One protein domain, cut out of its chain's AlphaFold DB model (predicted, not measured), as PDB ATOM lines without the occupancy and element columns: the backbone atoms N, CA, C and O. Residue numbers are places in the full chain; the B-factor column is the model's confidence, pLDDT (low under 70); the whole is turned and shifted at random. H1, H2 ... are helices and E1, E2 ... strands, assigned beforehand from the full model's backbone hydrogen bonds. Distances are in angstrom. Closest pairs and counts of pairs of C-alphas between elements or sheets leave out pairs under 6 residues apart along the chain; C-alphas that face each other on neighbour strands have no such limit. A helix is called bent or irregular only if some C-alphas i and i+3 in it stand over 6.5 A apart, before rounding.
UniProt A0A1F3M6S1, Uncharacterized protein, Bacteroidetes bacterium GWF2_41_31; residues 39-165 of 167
ATOM      1  N   ILE A  39     141.818 169.037 215.067       39.31
ATOM      2  CA  ILE A  39     141.670 168.249 213.844       39.31
ATOM      3  C   ILE A  39     142.931 167.380 213.759       39.31
ATOM      4  O   ILE A  39     144.017 167.871 213.463       39.31
ATOM      5  N   ARG A  40     142.815 166.093 214.114       47.09
ATOM      6  CA  ARG A  40     143.937 165.139 214.130       47.09
ATOM      7  C   ARG A  40     144.325 164.725 212.707       47.09
ATOM      8  O   ARG A  40     144.110 163.588 212.318       47.09
ATOM      9  N   THR A  41     144.876 165.643 211.927       58.16
ATOM     10  CA  THR A  41     145.413 165.381 210.585       58.16
ATOM     11  C   THR A  41     146.846 165.884 210.514       58.16
ATOM     12  O   THR A  41     147.092 167.053 210.794       58.16
ATOM     13  N   GLY A  42     147.791 165.008 210.172       70.75
ATOM     14  CA  GLY A  42     149.211 165.348 210.114       70.75
ATOM     15  C   GLY A  42     150.121 164.135 210.294       70.75
ATOM     16  O   GLY A  42     149.673 162.987 210.217       70.75
ATOM     17  N   VAL A  43     151.401 164.412 210.548       81.12
ATOM     18  CA  VAL A  43     152.453 163.412 210.769       81.12
ATOM     19  C   VAL A  43     152.751 163.270 212.262       81.12
ATOM     20  O   VAL A  43     152.923 164.264 212.964       81.12
ATOM     21  N   LEU A  44     152.887 162.033 212.741       79.50
ATOM     22  CA  LEU A  44     153.538 161.720 214.014       79.50
ATOM     23  C   LEU A  44     154.881 161.059 213.697       79.50
ATOM     24  O   LEU A  44     154.908 159.972 213.128       79.50
ATOM     25  N   SER A  45     155.986 161.711 214.054       82.44
ATOM     26  CA  SER A  45     157.345 161.229 213.783       82.44
ATOM     27  C   SER A  45     158.144 161.079 215.076       82.44
ATOM     28  O   SER A  45     158.016 161.881 216.002       82.44
ATOM     29  N   SER A  46     158.950 160.024 215.152       82.31
ATOM     30  CA  SER A  46     159.798 159.681 216.293       82.31
ATOM     31  C   SER A  46     160.947 158.776 215.840       82.31
ATOM     32  O   SER A  46     160.910 158.235 214.738       82.31
ATOM     33  N   ARG A  47     161.929 158.524 216.715       83.94
ATOM     34  CA  ARG A  47     163.027 157.579 216.426       83.94
ATOM     35  C   ARG A  47     162.579 156.128 216.201       83.94
ATOM     36  O   ARG A  47     163.353 155.369 215.645       83.94
ATOM     37  N   ALA A  48     161.378 155.748 216.643       89.31
ATOM     38  CA  ALA A  48     160.884 154.367 216.578       89.31
ATOM     39  C   ALA A  48     159.815 154.141 215.496       89.31
ATOM     40  O   ALA A  48     159.529 153.002 215.145       89.31
ATOM     41  N   LYS A  49     159.172 155.208 215.003       91.25
ATOM     42  CA  LYS A  49     158.064 155.117 214.040       91.25
ATOM     43  C   LYS A  49     157.717 156.454 213.402       91.25
ATOM     44  O   LYS A  49     157.845 157.498 214.052       91.25
ATOM     45  N   VAL A  50     157.167 156.390 212.188       91.62
ATOM     46  CA  VAL A  50     156.524 157.514 211.493       91.62
ATOM     47  C   VAL A  50     155.138 157.102 211.005       91.62
ATOM     48  O   VAL A  50     154.961 156.047 210.406       91.62
ATOM     49  N   PHE A  51     154.155 157.954 211.262       90.81
ATOM     50  CA  PHE A  51     152.752 157.806 210.887       90.81
ATOM     51  C   PHE A  51     152.300 159.069 210.157       90.81
ATOM     52  O   PHE A  51     152.584 160.170 210.626       90.81
ATOM     53  N   LEU A  52     151.558 158.929 209.064       89.75
ATOM     54  CA  LEU A  52     150.874 160.019 208.370       89.75
ATOM     55  C   LEU A  52     149.377 159.698 208.313       89.75
ATOM     56  O   LEU A  52     148.983 158.645 207.820       89.75
ATOM     57  N   HIS A  53     148.536 160.615 208.790       89.00
ATOM     58  CA  HIS A  53     147.088 160.482 208.632       89.00
ATOM     59  C   HIS A  53     146.713 160.600 207.141       89.00
ATOM     60  O   HIS A  53     147.166 161.555 206.502       89.00
ATOM     61  N   PRO A  54     145.874 159.712 206.571       86.69
ATOM     62  CA  PRO A  54     145.413 159.859 205.192       86.69
ATOM     63  C   PRO A  54     144.615 161.151 204.968       86.69
ATOM     64  O   PRO A  54     144.037 161.732 205.894       86.69
ATOM     65  N   ILE A  55     144.554 161.573 203.702       84.19
ATOM     66  CA  ILE A  55     143.665 162.638 203.220       84.19
ATOM     67  C   ILE A  55     142.230 162.095 203.220       84.19
ATOM     68  O   ILE A  55     142.003 160.973 202.791       84.19
ATOM     69  N   ARG A  56     141.254 162.888 203.682       82.62
ATOM     70  CA  ARG A  56     139.860 162.432 203.903       82.62
ATOM     71  C   ARG A  56     138.792 163.277 203.212       82.62
ATOM     72  O   ARG A  56     137.608 163.174 203.518       82.62
ATOM     73  N   GLN A  57     139.221 164.175 202.336       80.44
ATOM     74  CA  GLN A  57     138.354 165.129 201.649       80.44
ATOM     75  C   GLN A  57     137.929 164.566 200.292       80.44
ATOM     76  O   GLN A  57     138.731 163.911 199.632       80.44
ATOM     77  N   LYS A  58     136.700 164.862 199.854       83.81
ATOM     78  CA  LYS A  58     136.182 164.476 198.527       83.81
ATOM     79  C   LYS A  58     136.423 162.976 198.224       83.81
ATOM     80  O   LYS A  58     136.145 162.130 199.072       83.81
ATOM     81  N   GLU A  59     136.952 162.639 197.048       80.81
ATOM     82  CA  GLU A  59     137.304 161.287 196.599       80.81
ATOM     83  C   GLU A  59     138.300 160.548 197.509       80.81
ATOM     84  O   GLU A  59     138.261 159.319 197.579       80.81
ATOM     85  N   TYR A  60     139.139 161.271 198.259       86.69
ATOM     86  CA  TYR A  60     140.121 160.691 199.179       86.69
ATOM     87  C   TYR A  60     139.496 160.119 200.454       86.69
ATOM     88  O   TYR A  60     140.150 159.365 201.160       86.69
ATOM     89  N   LYS A  61     138.217 160.402 200.742       85.06
ATOM     90  CA  LYS A  61     137.490 159.862 201.906       85.06
ATOM     91  C   LYS A  61     137.626 158.334 202.052       85.06
ATOM     92  O   LYS A  61     137.670 157.837 203.174       85.06
ATOM     93  N   LYS A  62     137.746 157.604 200.934       88.06
ATOM     94  CA  LYS A  62     137.959 156.146 200.906       88.06
ATOM     95  C   LYS A  62     139.279 155.685 201.547       88.06
ATOM     96  O   LYS A  62     139.344 154.545 201.987       88.06
ATOM     97  N   LEU A  63     140.289 156.558 201.640       92.12
ATOM     98  CA  LEU A  63     141.579 156.263 202.275       92.12
ATOM     99  C   LEU A  63     141.474 156.105 203.796       92.12
ATOM    100  O   LEU A  63     142.363 155.508 204.392       92.12
ATOM    101  N   GLU A  64     140.395 156.586 204.426       92.25
ATOM    102  CA  GLU A  64     140.127 156.248 205.830       92.25
ATOM    103  C   GLU A  64     139.862 154.741 205.984       92.25
ATOM    104  O   GLU A  64     140.190 154.163 207.006       92.25
ATOM    105  N   LEU A  65     139.330 154.078 204.951       93.94
ATOM    106  CA  LEU A  65     139.031 152.640 204.942       93.94
ATOM    107  C   LEU A  65     140.220 151.785 204.461       93.94
ATOM    108  O   LEU A  65     140.028 150.611 204.151       93.94
ATOM    109  N   ALA A  66     141.411 152.384 204.340       95.62
ATOM    110  CA  ALA A  66     142.636 151.770 203.830       95.62
ATOM    111  C   ALA A  66     143.725 151.687 204.920       95.62
ATOM    112  O   ALA A  66     143.606 152.359 205.946       95.62
ATOM    113  N   PRO A  67     144.817 150.913 204.734       97.75
ATOM    114  CA  PRO A  67     145.967 150.999 205.629       97.75
ATOM    115  C   PRO A  67     146.541 152.419 205.614       97.75
ATOM    116  O   PRO A  67     146.730 153.003 204.547       97.75
ATOM    117  N   PHE A  68     146.851 152.980 206.779       96.50
ATOM    118  CA  PHE A  68     147.439 154.319 206.850       96.50
ATOM    119  C   PHE A  68     148.952 154.229 206.583       96.50
ATOM    120  O   PHE A  68     149.571 153.232 206.952       96.50
ATOM    121  N   PRO A  69     149.603 155.244 205.988       96.75
ATOM    122  CA  PRO A  69     151.057 155.250 205.866       96.75
ATOM    123  C   PRO A  69     151.711 155.271 207.255       96.75
ATOM    124  O   PRO A  69     151.751 156.295 207.943       96.75
ATOM    125  N   TYR A  70     152.193 154.108 207.685       97.44
ATOM    126  CA  TYR A  70     152.701 153.875 209.027       97.44
ATOM    127  C   TYR A  70     153.868 152.895 208.982       97.44
ATOM    128  O   TYR A  70     153.698 151.741 208.598       97.44
ATOM    129  N   ILE A  71     155.049 153.363 209.384       97.25
ATOM    130  CA  ILE A  71     156.273 152.569 209.477       97.25
ATOM    131  C   ILE A  71     156.760 152.515 210.924       97.25
ATOM    132  O   ILE A  71     156.801 153.536 211.614       97.25
ATOM    133  N   VAL A  72     157.132 151.317 211.368       97.12
ATOM    134  CA  VAL A  72     157.825 151.062 212.635       97.12
ATOM    135  C   VAL A  72     159.251 150.648 212.289       97.12
ATOM    136  O   VAL A  72     159.452 149.775 211.450       97.12
ATOM    137  N   PHE A  73     160.238 151.308 212.888       93.06
ATOM    138  CA  PHE A  73     161.645 150.963 212.690       93.06
ATOM    139  C   PHE A  73     162.030 149.762 213.563       93.06
ATOM    140  O   PHE A  73     161.365 149.475 214.558       93.06
ATOM    141  N   ASP A  74     163.088 149.055 213.163       93.44
ATOM    142  CA  ASP A  74     163.608 147.856 213.837       93.44
ATOM    143  C   ASP A  74     162.580 146.715 214.005       93.44
ATOM    144  O   ASP A  74     162.697 145.878 214.900       93.44
ATOM    145  N   ASN A  75     161.569 146.660 213.128       96.06
ATOM    146  CA  ASN A  75     160.577 145.591 213.094       96.06
ATOM    147  C   ASN A  75     160.213 145.210 211.647       96.06
ATOM    148  O   ASN A  75     160.048 146.074 210.788       96.06
ATOM    149  N   GLU A  76     160.069 143.912 211.386       97.75
ATOM    150  CA  GLU A  76     159.659 143.373 210.087       97.75
ATOM    151  C   GLU A  76     158.134 143.302 209.926       97.75
ATOM    152  O   GLU A  76     157.646 143.362 208.797       97.75
ATOM    153  N   GLN A  77     157.375 143.178 211.026       98.50
ATOM    154  CA  GLN A  77     155.914 143.035 211.006       98.50
ATOM    155  C   GLN A  77     155.245 143.767 212.175       98.50
ATOM    156  O   GLN A  77     155.622 143.606 213.336       98.50
ATOM    157  N   TRP A  78     154.210 144.558 211.894       98.56
ATOM    158  CA  TRP A  78     153.451 145.272 212.927       98.56
ATOM    159  C   TRP A  78     151.973 145.410 212.565       98.56
ATOM    160  O   TRP A  78     151.575 145.227 211.417       98.56
ATOM    161  N   GLU A  79     151.157 145.761 213.559       98.25
ATOM    162  CA  GLU A  79     149.729 146.031 213.386       98.25
ATOM    163  C   GLU A  79     149.373 147.484 213.730       98.25
ATOM    164  O   GLU A  79     150.035 148.142 214.541       98.25
ATOM    165  N   PHE A  80     148.285 147.980 213.139       96.12
ATOM    166  CA  PHE A  80     147.639 149.232 213.534       96.12
ATOM    167  C   PHE A  80     146.122 149.133 213.355       96.12
ATOM    168  O   PHE A  80     145.585 149.363 212.273       96.12
ATOM    169  N   ASN A  81     145.426 148.779 214.433       95.94
ATOM    170  CA  ASN A  81     143.995 148.495 214.403       95.94
ATOM    171  C   ASN A  81     143.182 149.711 214.874       95.94
ATOM    172  O   ASN A  81     143.561 150.383 215.837       95.94
ATOM    173  N   PHE A  82     142.063 149.999 214.207       93.50
ATOM    174  CA  PHE A  82     141.263 151.206 214.446       93.50
ATOM    175  C   PHE A  82     139.759 150.974 214.239       93.50
ATOM    176  O   PHE A  82     139.329 149.966 213.686       93.50
ATOM    177  N   ASN A  83     138.947 151.916 214.728       94.06
ATOM    178  CA  ASN A  83     137.494 151.930 214.560       94.06
ATOM    179  C   ASN A  83     137.084 153.139 213.721       94.06
ATOM    180  O   ASN A  83     137.588 154.239 213.954       94.06
ATOM    181  N   ILE A  84     136.142 152.943 212.800       91.75
ATOM    182  CA  ILE A  84     135.673 153.977 211.877       91.75
ATOM    183  C   ILE A  84     134.159 154.138 211.987       91.75
ATOM    184  O   ILE A  84     133.407 153.177 211.827       91.75
ATOM    185  N   GLY A  85     133.719 155.372 212.231       91.12
ATOM    186  CA  GLY A  85     132.304 155.724 212.278       91.12
ATOM    187  C   GLY A  85     131.651 155.755 210.893       91.12
ATOM    188  O   GLY A  85     132.271 156.171 209.916       91.12
ATOM    189  N   ASP A  86     130.380 155.372 210.831       90.06
ATOM    190  CA  ASP A  86     129.498 155.360 209.651       90.06
ATOM    191  C   ASP A  86     129.493 156.636 208.787       90.06
ATOM    192  O   ASP A  86     129.295 156.559 207.575       90.06
ATOM    193  N   HIS A  87     129.813 157.806 209.333       88.12
ATOM    194  CA  HIS A  87     130.073 159.011 208.538       88.12
ATOM    195  C   HIS A  87     131.171 158.830 207.465       88.12
ATOM    196  O   HIS A  87     131.200 159.601 206.500       88.12
ATOM    197  N   TYR A  88     132.017 157.794 207.552       87.00
ATOM    198  CA  TYR A  88     132.967 157.394 206.507       87.00
ATOM    199  C   TYR A  88     132.416 156.465 205.412       87.00
ATOM    200  O   TYR A  88     133.151 156.182 204.466       87.00
ATOM    201  N   CYS A  89     131.135 156.075 205.452       85.56
ATOM    202  CA  CYS A  89     130.492 155.285 204.395       85.56
ATOM    203  C   CYS A  89     130.750 155.856 202.989       85.56
ATOM    204  O   CYS A  89     130.807 157.078 202.780       85.56
ATOM    205  N   THR A  90     130.872 154.953 202.019       81.50
ATOM    206  CA  THR A  90     131.149 155.248 200.607       81.50
ATOM    207  C   THR A  90     130.232 154.418 199.708       81.50
ATOM    208  O   THR A  90     129.557 153.503 200.177       81.50
ATOM    209  N   ALA A  91     130.168 154.735 198.414       77.50
ATOM    210  CA  ALA A  91     129.331 153.997 197.472       77.50
ATOM    211  C   ALA A  91     129.671 152.493 197.495       77.50
ATOM    212  O   ALA A  91     130.808 152.105 197.237       77.50
ATOM    213  N   GLY A  92     128.679 151.664 197.832       79.50
ATOM    214  CA  GLY A  92     128.816 150.207 197.939       79.50
ATOM    215  C   GLY A  92     129.247 149.668 199.309       79.50
ATOM    216  O   GLY A  92     129.179 148.458 199.501       79.50
ATOM    217  N   ILE A  93     129.641 150.514 200.272       84.06
ATOM    218  CA  ILE A  93     130.043 150.086 201.623       84.06
ATOM    219  C   ILE A  93     129.362 150.980 202.659       84.06
ATOM    220  O   ILE A  93     129.748 152.135 202.869       84.06
ATOM    221  N   TYR A  94     128.348 150.406 203.307       90.31
ATOM    222  CA  TYR A  94     127.477 151.072 204.267       90.31
ATOM    223  C   TYR A  94     127.387 150.268 205.567       90.31
ATOM    224  O   TYR A  94     127.242 149.047 205.534       90.31
ATOM    225  N   TRP A  95     127.441 150.957 206.704       93.19
ATOM    226  CA  TRP A  95     127.223 150.399 208.040       93.19
ATOM    227  C   TRP A  95     126.642 151.475 208.968       93.19
ATOM    228  O   TRP A  95     126.485 152.626 208.562       93.19
ATOM    229  N   THR A  96     126.348 151.102 210.213       94.69
ATOM    230  CA  THR A  96     125.890 152.014 211.272       94.69
ATOM    231  C   THR A  96     126.813 151.887 212.481       94.69
ATOM    232  O   THR A  96     127.230 150.781 212.827       94.69
ATOM    233  N   GLY A  97     127.127 152.997 213.147       94.44
ATOM    234  CA  GLY A  97     128.047 153.022 214.280       94.44
ATOM    235  C   GLY A  97     129.505 152.830 213.855       94.44
ATOM    236  O   GLY A  97     129.952 153.411 212.868       94.44
ATOM    237  N   ASN A  98     130.265 152.041 214.619       94.31
ATOM    238  CA  ASN A  98     131.696 151.828 214.388       94.31
ATOM    239  C   ASN A  98     131.976 150.482 213.711       94.31
ATOM    240  O   ASN A  98     131.528 149.441 214.187       94.31
ATOM    241  N   LEU A  99     132.791 150.511 212.659       94.44
ATOM    242  CA  LEU A  99     133.358 149.341 211.997       94.44
ATOM    243  C   LEU A  99     134.827 149.188 212.413       94.44
ATOM    244  O   LEU A  99     135.591 150.154 212.358       94.44
ATOM    245  N   TYR A 100     135.215 147.990 212.853       96.56
ATOM    246  CA  TYR A 100     136.582 147.681 213.278       96.56
ATOM    247  C   TYR A 100     137.430 147.212 212.094       96.56
ATOM    248  O   TYR A 100     137.014 146.322 211.348       96.56
ATOM    249  N   PHE A 101     138.625 147.784 211.969       96.69
ATOM    250  CA  PHE A 101     139.611 147.468 210.944       96.69
ATOM    251  C   PHE A 101     140.849 146.848 211.589       96.69
ATOM    252  O   PHE A 101     141.443 147.419 212.512       96.69
ATOM    253  N   ARG A 102     141.237 145.676 211.086       98.25
ATOM    254  CA  ARG A 102     142.516 145.027 211.383       98.25
ATOM    255  C   ARG A 102     143.490 145.394 210.281       98.25
ATOM    256  O   ARG A 102     143.186 145.141 209.121       98.25
ATOM    257  N   THR A 103     144.634 145.971 210.633       98.38
ATOM    258  CA  THR A 103     145.639 146.367 209.641       98.38
ATOM    259  C   THR A 103     146.984 145.772 209.995       98.38
ATOM    260  O   THR A 103     147.527 146.093 211.053       98.38
ATOM    261  N   SER A 104     147.525 144.950 209.103       98.69
ATOM    262  CA  SER A 104     148.858 144.360 209.214       98.69
ATOM    263  C   SER A 104     149.823 145.034 208.240       98.69
ATOM    264  O   SER A 104     149.420 145.568 207.205       98.69
ATOM    265  N   TYR A 105     151.104 145.035 208.595       98.81
ATOM    266  CA  TYR A 105     152.190 145.630 207.822       98.81
ATOM    267  C   TYR A 105     153.364 144.659 207.779       98.81
ATOM    268  O   TYR A 105     153.671 144.008 208.778       98.81
ATOM    269  N   GLN A 106     154.047 144.614 206.639       98.75
ATOM    270  CA  GLN A 106     155.237 143.814 206.401       98.75
ATOM    271  C   GLN A 106     156.304 144.662 205.700       98.75
ATOM    272  O   GLN A 106     156.076 145.196 204.610       98.75
ATOM    273  N   LEU A 107     157.492 144.743 206.298       98.56
ATOM    274  CA  LEU A 107     158.691 145.248 205.639       98.56
ATOM    275  C   LEU A 107     159.124 144.250 204.555       98.56
ATOM    276  O   LEU A 107     159.370 143.080 204.839       98.56
ATOM    277  N   LEU A 108     159.230 144.711 203.309       97.81
ATOM    278  CA  LEU A 108     159.670 143.898 202.169       97.81
ATOM    279  C   LEU A 108     161.168 144.050 201.858       97.81
ATOM    280  O   LEU A 108     161.696 143.323 201.018       97.81
ATOM    281  N   GLY A 109     161.847 144.987 202.525       96.50
ATOM    282  CA  GLY A 109     163.273 145.272 202.363       96.50
ATOM    283  C   GLY A 109     163.540 146.628 201.709       96.50
ATOM    284  O   GLY A 109     162.710 147.537 201.758       96.50
ATOM    285  N   GLU A 110     164.723 146.781 201.113       97.12
ATOM    286  CA  GLU A 110     165.134 148.022 200.453       97.12
ATOM    287  C   GLU A 110     164.795 148.056 198.958       97.12
ATOM    288  O   GLU A 110     164.938 147.075 198.227       97.12
ATOM    289  N   LYS A 111     164.423 149.243 198.479       96.00
ATOM    290  CA  LYS A 111     164.112 149.524 197.079       96.00
ATOM    291  C   LYS A 111     164.602 150.907 196.687       96.00
ATOM    292  O   LYS A 111     164.401 151.881 197.407       96.00
ATOM    293  N   LYS A 112     165.227 151.010 195.515       96.31
ATOM    294  CA  LYS A 112     165.660 152.303 194.971       96.31
ATOM    295  C   LYS A 112     164.469 153.036 194.361       96.31
ATOM    296  O   LYS A 112     163.740 152.463 193.551       96.31
ATOM    297  N   PHE A 113     164.304 154.304 194.718       92.88
ATOM    298  CA  PHE A 113     163.321 155.213 194.132       92.88
ATOM    299  C   PHE A 113     164.041 156.365 193.422       92.88
ATOM    300  O   PHE A 113     165.098 156.794 193.880       92.88
ATOM    301  N   MET A 114     163.503 156.841 192.297       91.56
ATOM    302  CA  MET A 114     164.105 157.937 191.535       91.56
ATOM    303  C   MET A 114     163.398 159.256 191.847       91.56
ATOM    304  O   MET A 114     162.214 159.396 191.559       91.56
ATOM    305  N   ILE A 115     164.146 160.220 192.377       84.25
ATOM    306  CA  ILE A 115     163.711 161.599 192.621       84.25
ATOM    307  C   ILE A 115     164.777 162.539 192.059       84.25
ATOM    308  O   ILE A 115     165.967 162.284 192.243       84.25
ATOM    309  N   ASN A 116     164.394 163.585 191.322       85.88
ATOM    310  CA  ASN A 116     165.340 164.556 190.753       85.88
ATOM    311  C   ASN A 116     166.566 163.927 190.036       85.88
ATOM    312  O   ASN A 116     167.715 164.317 190.245       85.88
ATOM    313  N   GLN A 117     166.322 162.895 189.212       87.38
ATOM    314  CA  GLN A 117     167.340 162.097 188.494       87.38
ATOM    315  C   GLN A 117     168.351 161.343 189.394       87.38
ATOM    316  O   GLN A 117     169.321 160.769 188.902       87.38
ATOM    317  N   ARG A 118     168.120 161.290 190.711       90.12
ATOM    318  CA  ARG A 118     168.933 160.570 191.701       90.12
ATOM    319  C   ARG A 118     168.182 159.342 192.203       90.12
ATOM    320  O   ARG A 118     166.976 159.391 192.428       90.12
ATOM    321  N   LEU A 119     168.900 158.239 192.407       95.75
ATOM    322  CA  LEU A 119     168.357 157.047 193.059       95.75
ATOM    323  C   LEU A 119     168.601 157.129 194.567       95.75
ATOM    324  O   LEU A 119     169.751 157.094 195.001       95.75
ATOM    325  N   ILE A 120     167.526 157.192 195.351       94.25
ATOM    326  CA  ILE A 120     167.562 157.150 196.816       94.25
ATOM    327  C   ILE A 120     167.147 155.757 197.329       94.25
ATOM    328  O   ILE A 120     166.254 155.136 196.741       94.25
ATOM    329  N   PRO A 121     167.765 155.237 198.406       97.44
ATOM    330  CA  PRO A 121     167.306 154.015 199.059       97.44
ATOM    331  C   PRO A 121     166.024 154.297 199.849       97.44
ATOM    332  O   PRO A 121     165.923 155.309 200.542       97.44
ATOM    333  N   CYS A 122     165.039 153.412 199.745       97.06
ATOM    334  CA  CYS A 122     163.790 153.473 200.497       97.06
ATOM    335  C   CYS A 122     163.487 152.105 201.106       97.06
ATOM    336  O   CYS A 122     163.755 151.082 200.480       97.06
ATOM    337  N   GLN A 123     162.859 152.081 202.275       98.12
ATOM    338  CA  GLN A 123     162.201 150.887 202.798       98.12
ATOM    339  C   GLN A 123     160.880 150.694 202.044       98.12
ATOM    340  O   GLN A 123     160.064 151.617 201.987       98.12
ATOM    341  N   GLU A 124     160.675 149.520 201.443       98.56
ATOM    342  CA  GLU A 124     159.391 149.123 200.862       98.56
ATOM    343  C   GLU A 124     158.568 148.368 201.907       98.56
ATOM    344  O   GLU A 124     159.038 147.402 202.505       98.56
ATOM    345  N   VAL A 125     157.324 148.796 202.107       98.81
ATOM    346  CA  VAL A 125     156.370 148.166 203.025       98.81
ATOM    347  C   VAL A 125     155.103 147.822 202.257       98.81
ATOM    348  O   VAL A 125     154.649 148.595 201.408       98.81
ATOM    349  N   PHE A 126     154.526 146.666 202.564       98.81
ATOM    350  CA  PHE A 126     153.187 146.276 202.142       98.81
ATOM    351  C   PHE A 126     152.282 146.148 203.365       98.81
ATOM    352  O   PHE A 126     152.723 145.695 204.417       98.81
ATOM    353  N   ALA A 127     151.032 146.570 203.230       98.69
ATOM    354  CA  ALA A 127     150.043 146.549 204.290       98.69
ATOM    355  C   ALA A 127     148.665 146.191 203.734       98.69
ATOM    356  O   ALA A 127     148.312 146.618 202.630       98.69
ATOM    357  N   THR A 128     147.873 145.462 204.515       98.62
ATOM    358  CA  THR A 128     146.464 145.166 204.219       98.62
ATOM    359  C   THR A 128     145.586 145.650 205.363       98.62
ATOM    360  O   THR A 128     146.016 145.649 206.515       98.62
ATOM    361  N   SER A 129     144.370 146.106 205.053       97.94
ATOM    362  CA  SER A 129     143.370 146.491 206.051       97.94
ATOM    363  C   SER A 129     142.043 145.807 205.749       97.94
ATOM    364  O   SER A 129     141.477 145.962 204.660       97.94
ATOM    365  N   GLU A 130     141.571 145.048 206.732       97.12
ATOM    366  CA  GLU A 130     140.415 144.165 206.651       97.12
ATOM    367  C   GLU A 130     139.368 144.538 207.704       97.12
ATOM    368  O   GLU A 130     139.669 144.750 208.882       97.12
ATOM    369  N   SER A 131     138.108 144.563 207.280       95.00
ATOM    370  CA  SER A 131     136.934 144.666 208.145       95.00
ATOM    371  C   SER A 131     135.903 143.605 207.749       95.00
ATOM    372  O   SER A 131     136.063 142.906 206.750       95.00
ATOM    373  N   ALA A 132     134.787 143.523 208.475       93.81
ATOM    374  CA  ALA A 132     133.668 142.652 208.100       93.81
ATOM    375  C   ALA A 132     133.030 142.988 206.729       93.81
ATOM    376  O   ALA A 132     132.237 142.196 206.227       93.81
ATOM    377  N   LEU A 133     133.336 144.156 206.143       90.56
ATOM    378  CA  LEU A 133     132.713 144.670 204.916       90.56
ATOM    379  C   LEU A 133     133.714 145.062 203.816       90.56
ATOM    380  O   LEU A 133     133.294 145.450 202.726       90.56
ATOM    381  N   SER A 134     135.024 145.025 204.080       90.06
ATOM    382  CA  SER A 134     136.015 145.622 203.179       90.06
ATOM    383  C   SER A 134     137.404 145.001 203.292       90.06
ATOM    384  O   SER A 134     137.874 144.727 204.392       90.06
ATOM    385  N   HIS A 135     138.093 144.910 202.153       95.81
ATOM    386  CA  HIS A 135     139.530 144.628 202.055       95.81
ATOM    387  C   HIS A 135     140.201 145.686 201.185       95.81
ATOM    388  O   HIS A 135     139.674 146.036 200.121       95.81
ATOM    389  N   SER A 136     141.364 146.157 201.620       96.81
ATOM    390  CA  SER A 136     142.160 147.186 200.951       96.81
ATOM    391  C   SER A 136     143.647 147.007 201.233       96.81
ATOM    392  O   SER A 136     144.037 146.358 202.205       96.81
ATOM    393  N   GLU A 137     144.480 147.597 200.384       98.38
ATOM    394  CA  GLU A 137     145.927 147.394 200.408       98.38
ATOM    395  C   GLU A 137     146.662 148.719 200.224       98.38
ATOM    396  O   GLU A 137     146.190 149.618 199.524       98.38
ATOM    397  N   LEU A 138     147.848 148.819 200.818       98.56
ATOM    398  CA  LEU A 138     148.791 149.908 200.609       98.56
ATOM    399  C   LEU A 138     150.194 149.325 200.460       98.56
ATOM    400  O   LEU A 138     150.700 148.637 201.342       98.56
ATOM    401  N   ARG A 139     150.864 149.676 199.367       98.56
ATOM    402  CA  ARG A 139     152.308 149.504 199.200       98.56
ATOM    403  C   ARG A 139     152.967 150.873 199.226       98.56
ATOM    404  O   ARG A 139     152.616 151.723 198.409       98.56
ATOM    405  N   PHE A 140     153.918 151.103 200.126       98.31
ATOM    406  CA  PHE A 140     154.600 152.392 200.233       98.31
ATOM    407  C   PHE A 140     156.124 152.286 200.229       98.31
ATOM    408  O   PHE A 140     156.698 151.252 200.565       98.31
ATOM    409  N   LEU A 141     156.765 153.390 199.841       97.06
ATOM    410  CA  LEU A 141     158.206 153.605 199.927       97.06
ATOM    411  C   LEU A 141     158.479 154.733 200.922       97.06
ATOM    412  O   LEU A 141     157.977 155.846 200.748       97.06
ATOM    413  N   TYR A 142     159.283 154.446 201.943       96.62
ATOM    414  CA  TYR A 142     159.712 155.413 202.951       96.62
ATOM    415  C   TYR A 142     161.227 155.640 202.880       96.62
ATOM    416  O   TYR A 142     162.000 154.686 202.830       96.62
ATOM    417  N   ASN A 143     161.659 156.896 202.911       94.81
ATOM    418  CA  ASN A 143     163.056 157.300 203.022       94.81
ATOM    419  C   ASN A 143     163.247 158.168 204.281       94.81
ATOM    420  O   ASN A 143     162.405 159.004 204.599       94.81
ATOM    421  N   SER A 144     164.368 158.004 204.984       90.25
ATOM    422  CA  SER A 144     164.641 158.688 206.257       90.25
ATOM    423  C   SER A 144     164.820 160.210 206.153       90.25
ATOM    424  O   SER A 144     164.624 160.906 207.146       90.25
ATOM    425  N   GLN A 145     165.168 160.734 204.973       89.88
ATOM    426  CA  GLN A 145     165.302 162.166 204.691       89.88
ATOM    427  C   GLN A 145     164.021 162.761 204.081       89.88
ATOM    428  O   GLN A 145     163.617 163.854 204.466       89.88
ATOM    429  N   TYR A 146     163.385 162.050 203.144       89.81
ATOM    430  CA  TYR A 146     162.249 162.552 202.352       89.81
ATOM    431  C   TYR A 146     160.863 162.108 202.864       89.81
ATOM    432  O   TYR A 146     159.840 162.592 202.387       89.81
ATOM    433  N   GLY A 147     160.795 161.190 203.831       93.12
ATOM    434  CA  GLY A 147     159.538 160.629 204.324       93.12
ATOM    435  C   GLY A 147     158.907 159.627 203.349       93.12
ATOM    436  O   GLY A 147     159.601 158.836 202.711       93.12
ATOM    437  N   PHE A 148     157.575 159.626 203.248       94.19
ATOM    438  CA  PHE A 148     156.847 158.764 202.310       94.19
ATOM    439  C   PHE A 148     156.970 159.302 200.878       94.19
ATOM    440  O   PHE A 148     156.261 160.231 200.498       94.19
ATOM    441  N   VAL A 149     157.847 158.704 200.068       94.06
ATOM    442  CA  VAL A 149     158.111 159.161 198.689       94.06
ATOM    443  C   VAL A 149     157.161 158.551 197.660       94.06
ATOM    444  O   VAL A 149     157.017 159.078 196.558       94.06
ATOM    445  N   ARG A 150     156.491 157.444 198.004       94.38
ATOM    446  CA  ARG A 150     155.451 156.832 197.170       94.38
ATOM    447  C   ARG A 150     154.436 156.071 198.016       94.38
ATOM    448  O   ARG A 150     154.834 155.307 198.890       94.38
ATOM    449  N   LEU A 151     153.150 156.225 197.705       96.19
ATOM    450  CA  LEU A 151     152.032 155.461 198.266       96.19
ATOM    451  C   LEU A 151     151.220 154.876 197.102       96.19
ATOM    452  O   LEU A 151     150.791 155.633 196.237       96.19
ATOM    453  N   CYS A 152     150.994 153.566 197.071       95.88
ATOM    454  CA  CYS A 152     150.162 152.880 196.081       95.88
ATOM    455  C   CYS A 152     149.038 152.132 196.803       95.88
ATOM    456  O   CYS A 152     149.292 151.092 197.409       95.88
ATOM    457  N   TYR A 153     147.818 152.657 196.736       95.00
ATOM    458  CA  TYR A 153     146.633 152.062 197.348       95.00
ATOM    459  C   TYR A 153     145.853 151.209 196.348       95.00
ATOM    460  O   TYR A 153     145.594 151.669 195.235       95.00
ATOM    461  N   ILE A 154     145.383 150.042 196.792       93.81
ATOM    462  CA  ILE A 154     144.235 149.342 196.208       93.81
ATOM    463  C   ILE A 154     143.064 149.553 197.165       93.81
ATOM    464  O   ILE A 154     143.021 148.988 198.259       93.81
ATOM    465  N   ASN A 155     142.129 150.418 196.781       92.25
ATOM    466  CA  ASN A 155     141.037 150.814 197.659       92.25
ATOM    467  C   ASN A 155     139.955 149.731 197.769       92.25
ATOM    468  O   ASN A 155     139.873 148.791 196.976       92.25
ATOM    469  N   VAL A 156     139.072 149.913 198.748       91.38
ATOM    470  CA  VAL A 156     137.933 149.026 199.028       91.38
ATOM    471  C   VAL A 156     136.986 148.836 197.829       91.38
ATOM    472  O   VAL A 156     136.437 147.753 197.646       91.38
ATOM    473  N   ASP A 157     136.864 149.850 196.967       88.44
ATOM    474  CA  ASP A 157     136.098 149.844 195.710       88.44
ATOM    475  C   ASP A 157     136.923 149.386 194.489       88.44
ATOM    476  O   ASP A 157     136.512 149.571 193.344       88.44
ATOM    477  N   LYS A 158     138.108 148.811 194.735       88.62
ATOM    478  CA  LYS A 158     139.107 148.370 193.747       88.62
ATOM    479  C   LYS A 158     139.685 149.482 192.866       88.62
ATOM    480  O   LYS A 158     140.411 149.182 191.922       88.62
ATOM    481  N   THR A 159     139.444 150.756 193.186       87.62
ATOM    482  CA  THR A 159     140.162 151.856 192.527       87.62
ATOM    483  C   THR A 159     141.609 151.920 193.006       87.62
ATOM    484  O   THR A 159     141.882 151.861 194.207       87.62
ATOM    485  N   GLU A 160     142.548 152.078 192.077       91.12
ATOM    486  CA  GLU A 160     143.943 152.355 192.414       91.12
ATOM    487  C   GLU A 160     144.138 153.847 192.695       91.12
ATOM    488  O   GLU A 160     143.546 154.701 192.031       91.12
ATOM    489  N   MET A 161     144.984 154.181 193.668       89.25
ATOM    490  CA  MET A 161     145.375 155.567 193.928       89.25
ATOM    491  C   MET A 161     146.865 155.636 194.244       89.25
ATOM    492  O   MET A 161     147.342 154.987 195.174       89.25
ATOM    493  N   VAL A 162     147.605 156.425 193.462       90.19
ATOM    494  CA  VAL A 162     149.063 156.538 193.578       90.19
ATOM    495  C   VAL A 162     149.453 157.969 193.914       90.19
ATOM    496  O   VAL A 162     149.192 158.889 193.144       90.19
ATOM    497  N   PHE A 163     150.139 158.138 195.041       89.25
ATOM    498  CA  PHE A 163     150.821 159.372 195.412       89.25
ATOM    499  C   PHE A 163     152.317 159.180 195.203       89.25
ATOM    500  O   PHE A 163     152.869 158.140 195.569       89.25
ATOM    501  N   THR A 164     152.972 160.184 194.635       87.44
ATOM    502  CA  THR A 164     154.416 160.187 194.395       87.44
ATOM    503  C   THR A 164     154.957 161.548 194.803       87.44
ATOM    504  O   THR A 164     154.364 162.565 194.441       87.44
ATOM    505  N   LEU A 165     156.062 161.577 195.547       85.00
ATOM    506  CA  LEU A 165     156.800 162.807 195.795       85.00
ATOM    507  C   LEU A 165     157.469 163.239 194.486       85.00
ATOM    508  O   LEU A 165     158.364 162.555 193.986       85.00
TER     509      LEU A 165
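What this domain is: This is residues 39 to 165 of the 167 residues of an uncharacterized protein of Bacteroidetes bacterium GWF2_41_31 (UniProt A0A1F3M6S1). One long, twisted antiparallel sheet, E4 to E10, curls round the short helix H1; a small sheet of E1, E2 and E3 meets it through E3, while E1 lies away from it. The hairpin link of E6 and E7 lies at one end of the elongated whole, the loop of residues 86 to 97 at the other. The printed part has 127 residues, with one named helix and ten named strands in the order E1 E2 H1 E3 E4 E5 E6 E7 E8 E9 E10; the class is mostly strand. The large sheet is branched at E6, and the small one runs E1 E2 E3, antiparallel. The whole is compact, with a radius of gyration of the C-alphas of 14.7 A and spans of 46 by 28 by 27 A.

Where its parts are: E1, residues 43 to 45, begins at C-alpha 43 (152.453, 163.412, 210.769), and E2 is residues 49 to 52. H1, residues 58 to 65, measures 13.8 A and is only just irregular: C-alphas 59 and 62 are 6.7 A apart. E3 is residues 70 to 72, E4 77 to 79 and E5 82 to 85. E6, residues 98 to 115, measures 39.9 A from C-alpha 98 (131.696, 151.828, 214.388); E7, residues 118 to 131, measures 39.3 A. E8, residues 134 to 143, measures 29.5 A and E9, residues 147 to 154, 20.7 A. E10, residues 160 to 164, ends at C-alpha 164 (154.416, 160.187, 194.395).

How they stand to each other: E5 to E10 form a meander, each strand the antiparallel neighbour of the one before. E4 and E5 lie on one side of E6, E7 on the other side. N 78 and O 105 are 3.2 A apart between E4 and E6, N 84 and O 99 2.9 A between E5 and E6. N 106 and O 126 of E6 and E7 are within hydrogen-bond range at 2.8 A, and so are N 127 and O 138 of E7 and E8 at 2.8 A. N 139 and O 152 of E8 and E9 are 2.9 A apart, N 153 and O 161 of E9 and E10 2.8 A. E6 bends by 92 degrees at residue 112, E7 by 58 degrees at residue 121. H1 is on this sheet; its closest C-alphas with E8 are those of Leu 65 and Ser 136, 7.4 A. In H1, 0 of 4 O i to N i+4 pairs are within hydrogen-bond range, but 4 of 5 O i to N i+3 pairs are. N 44 and O 51 of the hairpin E1 and E2 are 2.8 A apart, N 50 and O 71 of E2 and E3 2.9 A. The closest C-alphas of E3 and E7 are those of Ile 71 and Val 125, 7.8 A.

The domain as a whole: The two C-alphas farthest apart are those of Thr 96 and Gln 117, 48.4 A. The printed part has no cut. The link from E5 to E6 is long, with 12 residues; the other links are tight. Mean pLDDT of the printed part is 91.2, and residues 39 to 41 are under 70.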